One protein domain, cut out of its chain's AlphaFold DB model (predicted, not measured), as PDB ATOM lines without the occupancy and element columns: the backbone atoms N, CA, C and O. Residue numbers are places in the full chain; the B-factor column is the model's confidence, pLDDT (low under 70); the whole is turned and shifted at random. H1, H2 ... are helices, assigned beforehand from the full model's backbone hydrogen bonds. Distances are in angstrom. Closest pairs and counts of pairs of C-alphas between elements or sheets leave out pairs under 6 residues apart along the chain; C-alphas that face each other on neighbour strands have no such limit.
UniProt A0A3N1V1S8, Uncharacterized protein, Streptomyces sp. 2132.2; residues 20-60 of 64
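This is residues 20 to 60 of the 64 residues of an uncharacterized protein of Streptomyces sp. 2132.2 (UniProt A0A3N1V1S8). Two helices meet near their ends and make an open, flat V, with the long H1 as one arm and the shorter H2 as the other. The corner lies at the tight link between them, and residues 20 to 36 of H1 and 52 to 60 of H2 stand free. The printed part has 41 residues with two named helices, H1 then H2, and no named strand; the class is all helix. It is only just loose, close to extended, with a radius of gyration of the C-alphas of 13.5 A, and the C-alphas span 37 by 27 by 6 A.

H1, residues 20 to 43, and H2, residues 45 to 60, only just touch, with 3 pairs of C-alphas within 8 A, and they touch only at the corner by their link. H1 touches H2 with residues 40 to 41 alone, and H2 touches H1 with residues 47 to 48 alone. The closest C-alphas of the two are those of Asp 41 and Ala 48, 5.1 A apart. Their lines stand at a steep tilt of 55 degrees, and they run opposite ways. Their centres are 19.7 A apart. In H1 and H2 every pair of O i and N i+4 is within hydrogen-bond range.

H1 begins at C-alpha 20, at (161.542, 183.488, 185.599), and ends at C-alpha 43, at (186.738, 193.288, 208.381); its first and last C-alphas are 35.4 A apart. H2 begins at Pro 45 and ends at C-alpha 60, at (191.355, 201.009, 182.504), 22.7 A from first to last C-alpha.

The two C-alphas farthest apart are those of Ala 20 and Arg 46, at 39.0 A. The printed part has no cut, and its link from H1 to H2, 1 residue, is tight. The mean pLDDT of the printed part is 93.6, and no printed residue is under 70.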
ATOM      1  N   ALA A  20     161.921 182.458 184.637       89.38
ATOM      2  CA  ALA A  20     161.542 183.488 185.599       89.38
ATOM      3  C   ALA A  20     162.023 183.167 187.023       89.38
ATOM      4  O   ALA A  20     162.664 184.015 187.646       89.38
ATOM      5  N   GLN A  21     161.792 181.942 187.502       90.56
ATOM      6  CA  GLN A  21     162.244 181.485 188.823       90.56
ATOM      7  C   GLN A  21     163.772 181.527 188.943       90.56
ATOM      8  O   GLN A  21     164.303 182.118 189.883       90.56
ATOM      9  N   ARG A  22     164.494 181.065 187.916       92.00
ATOM     10  CA  ARG A  22     165.965 181.125 187.884       92.00
ATOM     11  C   ARG A  22     166.509 182.548 187.955       92.00
ATOM     12  O   ARG A  22     167.512 182.801 188.622       92.00
ATOM     13  N   ARG A  23     165.852 183.499 187.283       93.12
ATOM     14  CA  ARG A  23     166.197 184.926 187.385       93.12
ATOM     15  C   ARG A  23     165.948 185.461 188.794       93.12
ATOM     16  O   ARG A  23     166.804 186.178 189.304       93.12
ATOM     17  N   ALA A  24     164.837 185.085 189.425       91.75
ATOM     18  CA  ALA A  24     164.526 185.476 190.798       91.75
ATOM     19  C   ALA A  24     165.555 184.922 191.801       91.75
ATOM     20  O   ALA A  24     166.127 185.701 192.567       91.75
ATOM     21  N   ARG A  25     165.884 183.620 191.726       91.81
ATOM     22  CA  ARG A  25     166.933 182.991 192.555       91.81
ATOM     23  C   ARG A  25     168.289 183.657 192.346       91.81
ATOM     24  O   ARG A  25     168.965 184.017 193.307       91.81
ATOM     25  N   ARG A  26     168.665 183.911 191.089       93.88
ATOM     26  CA  ARG A  26     169.914 184.611 190.762       93.88
ATOM     27  C   ARG A  26     169.945 186.030 191.325       93.88
ATOM     28  O   ARG A  26     170.981 186.447 191.829       93.88
ATOM     29  N   ALA A  27     168.845 186.774 191.247       95.75
ATOM     30  CA  ALA A  27     168.775 188.123 191.797       95.75
ATOM     31  C   ALA A  27     168.952 188.123 193.324       95.75
ATOM     32  O   ALA A  27     169.689 188.963 193.832       95.75
ATOM     33  N   GLN A  28     168.334 187.171 194.036       95.62
ATOM     34  CA  GLN A  28     168.547 186.996 195.476       95.62
ATOM     35  C   GLN A  28     170.011 186.677 195.784       95.62
ATOM     36  O   GLN A  28     170.650 187.409 196.527       95.62
ATOM     37  N   PHE A  29     170.577 185.676 195.112       96.00
ATOM     38  CA  PHE A  29     171.973 185.295 195.306       96.00
ATOM     39  C   PHE A  29     172.951 186.453 195.058       96.00
ATOM     40  O   PHE A  29     173.915 186.630 195.797       96.00
ATOM     41  N   LEU A  30     172.711 187.274 194.029       96.62
ATOM     42  CA  LEU A  30     173.549 188.442 193.756       96.62
ATOM     43  C   LEU A  30     173.445 189.502 194.859       96.62
ATOM     44  O   LEU A  30     174.451 190.153 195.143       96.62
ATOM     45  N   ARG A  31     172.277 189.669 195.492       95.31
ATOM     46  CA  ARG A  31     172.136 190.542 196.667       95.31
ATOM     47  C   ARG A  31     172.959 190.009 197.836       95.31
ATOM     48  O   ARG A  31     173.801 190.742 198.350       95.31
ATOM     49  N   ASP A  32     172.796 188.732 198.162       95.50
ATOM     50  CA  ASP A  32     173.481 188.096 199.295       95.50
ATOM     51  C   ASP A  32     175.006 188.103 199.101       95.50
ATOM     52  O   ASP A  32     175.774 188.403 200.016       95.50
ATOM     53  N   LEU A  33     175.468 187.860 197.869       96.56
ATOM     54  CA  LEU A  33     176.882 187.936 197.502       96.56
ATOM     55  C   LEU A  33     177.448 189.343 197.724       96.56
ATOM     56  O   LEU A  33     178.575 189.495 198.212       96.56
ATOM     57  N   MET A  34     176.691 190.377 197.355       95.25
ATOM     58  CA  MET A  34     177.108 191.765 197.550       95.25
ATOM     59  C   MET A  34     177.140 192.141 199.033       95.25
ATOM     60  O   MET A  34     178.095 192.795 199.464       95.25
ATOM     61  N   GLU A  35     176.171 191.681 199.822       95.00
ATOM     62  CA  GLU A  35     176.139 191.887 201.271       95.00
ATOM     63  C   GLU A  35     177.331 191.215 201.967       95.00
ATOM     64  O   GLU A  35     178.088 191.871 202.689       95.00
ATOM     65  N   ALA A  36     177.591 189.943 201.661       95.00
ATOM     66  CA  ALA A  36     178.741 189.215 202.192       95.00
ATOM     67  C   ALA A  36     180.071 189.900 201.833       95.00
ATOM     68  O   ALA A  36     180.989 190.005 202.657       95.00
ATOM     69  N   ARG A  37     180.186 190.425 200.606       90.25
ATOM     70  CA  ARG A  37     181.368 191.183 200.183       90.25
ATOM     71  C   ARG A  37     181.530 192.478 200.980       90.25
ATOM     72  O   ARG A  37     182.649 192.788 201.387       90.25
ATOM     73  N   ALA A  38     180.444 193.205 201.237       92.88
ATOM     74  CA  ALA A  38     180.472 194.420 202.047       92.88
ATOM     75  C   ALA A  38     180.899 194.136 203.497       92.88
ATOM     76  O   ALA A  38     181.711 194.878 204.052       92.88
ATOM     77  N   LEU A  39     180.427 193.035 204.092       94.88
ATOM     78  CA  LEU A  39     180.870 192.597 205.420       94.88
ATOM     79  C   LEU A  39     182.376 192.326 205.448       94.88
ATOM     80  O   LEU A  39     183.091 192.835 206.311       94.88
ATOM     81  N   ARG A  40     182.893 191.599 204.457       91.94
ATOM     82  CA  ARG A  40     184.332 191.328 204.342       91.94
ATOM     83  C   ARG A  40     185.162 192.602 204.160       91.94
ATOM     84  O   ARG A  40     186.263 192.692 204.707       91.94
ATOM     85  N   ASP A  41     184.644 193.586 203.427       93.00
ATOM     86  CA  ASP A  41     185.306 194.879 203.240       93.00
ATOM     87  C   ASP A  41     185.460 195.648 204.565       93.00
ATOM     88  O   ASP A  41     186.479 196.318 204.756       93.00
ATOM     89  N   ARG A  42     184.500 195.513 205.495       92.75
ATOM     90  CA  ARG A  42     184.589 196.086 206.852       92.75
ATOM     91  C   ARG A  42     185.670 195.403 207.686       92.75
ATOM     92  O   ARG A  42     186.439 196.082 208.355       92.75
ATOM     93  N   VAL A  43     185.761 194.074 207.608       95.56
ATOM     94  CA  VAL A  43     186.738 193.288 208.381       95.56
ATOM     95  C   VAL A  43     188.169 193.504 207.873       95.56
ATOM     96  O   VAL A  43     189.120 193.434 208.646       95.56
ATOM     97  N   GLN A  44     188.362 193.763 206.574       91.38
ATOM     98  CA  GLN A  44     189.701 193.861 205.974       91.38
ATOM     99  C   GLN A  44     189.847 195.087 205.058       91.38
ATOM    100  O   GLN A  44     190.028 194.944 203.839       91.38
ATOM    101  N   PRO A  45     189.871 196.309 205.626       91.25
ATOM    102  CA  PRO A  45     189.821 197.548 204.850       91.25
ATOM    103  C   PRO A  45     191.008 197.712 203.887       91.25
ATOM    104  O   PRO A  45     190.851 198.239 202.784       91.25
ATOM    105  N   ARG A  46     192.201 197.211 204.243       93.75
ATOM    106  CA  ARG A  46     193.378 197.250 203.351       93.75
ATOM    107  C   ARG A  46     193.178 196.383 202.107       93.75
ATOM    108  O   ARG A  46     193.449 196.834 200.993       93.75
ATOM    109  N   ARG A  47     192.667 195.157 202.276       91.38
ATOM    110  CA  ARG A  47     192.408 194.242 201.152       91.38
ATOM    111  C   ARG A  47     191.277 194.759 200.262       91.38
ATOM    112  O   ARG A  47     191.402 194.663 199.042       91.38
ATOM    113  N   ALA A  48     190.246 195.362 200.854       91.69
ATOM    114  CA  ALA A  48     189.151 196.007 200.131       91.69
ATOM    115  C   ALA A  48     189.651 197.124 199.202       91.69
ATOM    116  O   ALA A  48     189.384 197.105 198.000       91.69
ATOM    117  N   ARG A  49     190.455 198.062 199.728       90.69
ATOM    118  CA  ARG A  49     191.050 199.154 198.933       90.69
ATOM    119  C   ARG A  49     191.907 198.623 197.784       90.69
ATOM    120  O   ARG A  49     191.729 199.050 196.645       90.69
ATOM    121  N   ALA A  50     192.778 197.650 198.057       95.38
ATOM    122  CA  ALA A  50     193.630 197.055 197.029       95.38
ATOM    123  C   ALA A  50     192.814 196.337 195.937       95.38
ATOM    124  O   ALA A  50     193.136 196.442 194.755       95.38
ATOM    125  N   ALA A  51     191.736 195.634 196.304       92.25
ATOM    126  CA  ALA A  51     190.837 195.002 195.342       92.25
ATOM    127  C   ALA A  51     190.124 196.029 194.446       92.25
ATOM    128  O   ALA A  51     190.048 195.814 193.238       92.25
ATOM    129  N   ARG A  52     189.661 197.156 195.007       91.00
ATOM    130  CA  ARG A  52     189.054 198.255 194.230       91.00
ATOM    131  C   ARG A  52     190.050 198.873 193.254       91.00
ATOM    132  O   ARG A  52     189.726 199.023 192.082       91.00
ATOM    133  N   MET A  53     191.270 199.156 193.712       95.38
ATOM    134  CA  MET A  53     192.327 199.693 192.851       95.38
ATOM    135  C   MET A  53     192.646 198.730 191.701       95.38
ATOM    136  O   MET A  53     192.676 199.147 190.548       95.38
ATOM    137  N   ARG A  54     192.809 197.429 191.980       94.69
ATOM    138  CA  ARG A  54     193.032 196.422 190.930       94.69
ATOM    139  C   ARG A  54     191.881 196.357 189.932       94.69
ATOM    140  O   ARG A  54     192.141 196.251 188.739       94.69
ATOM    141  N   GLN A  55     190.635 196.435 190.401       93.25
ATOM    142  CA  GLN A  55     189.467 196.450 189.522       93.25
ATOM    143  C   GLN A  55     189.486 197.663 188.589       93.25
ATOM    144  O   GLN A  55     189.289 197.499 187.389       93.25
ATOM    145  N   GLN A  56     189.770 198.858 189.115       95.06
ATOM    146  CA  GLN A  56     189.881 200.071 188.301       95.06
ATOM    147  C   GLN A  56     191.006 199.961 187.273       95.06
ATOM    148  O   GLN A  56     190.784 200.247 186.102       95.06
ATOM    149  N   MET A  57     192.187 199.489 187.680       95.56
ATOM    150  CA  MET A  57     193.306 199.292 186.754       95.56
ATOM    151  C   MET A  57     192.956 198.278 185.663       95.56
ATOM    152  O   MET A  57     193.198 198.539 184.489       95.56
ATOM    153  N   ARG A  58     192.313 197.163 186.035       94.38
ATOM    154  CA  ARG A  58     191.853 196.148 185.082       94.38
ATOM    155  C   ARG A  58     190.831 196.716 184.104       94.38
ATOM    156  O   ARG A  58     190.913 196.394 182.930       94.38
ATOM    157  N   MET A  59     189.905 197.558 184.565       95.19
ATOM    158  CA  MET A  59     188.938 198.237 183.696       95.19
ATOM    159  C   MET A  59     189.595 199.283 182.792       95.19
ATOM    160  O   MET A  59     189.199 199.410 181.641       95.19
ATOM    161  N   ARG A  60     190.628 199.988 183.273       94.56
ATOM    162  CA  ARG A  60     191.355 201.009 182.504       94.56
ATOM    163  C   ARG A  60     192.079 200.432 181.292       94.56
ATOM    164  O   ARG A  60     192.180 201.098 180.270       94.56
TER     165      ARG A  60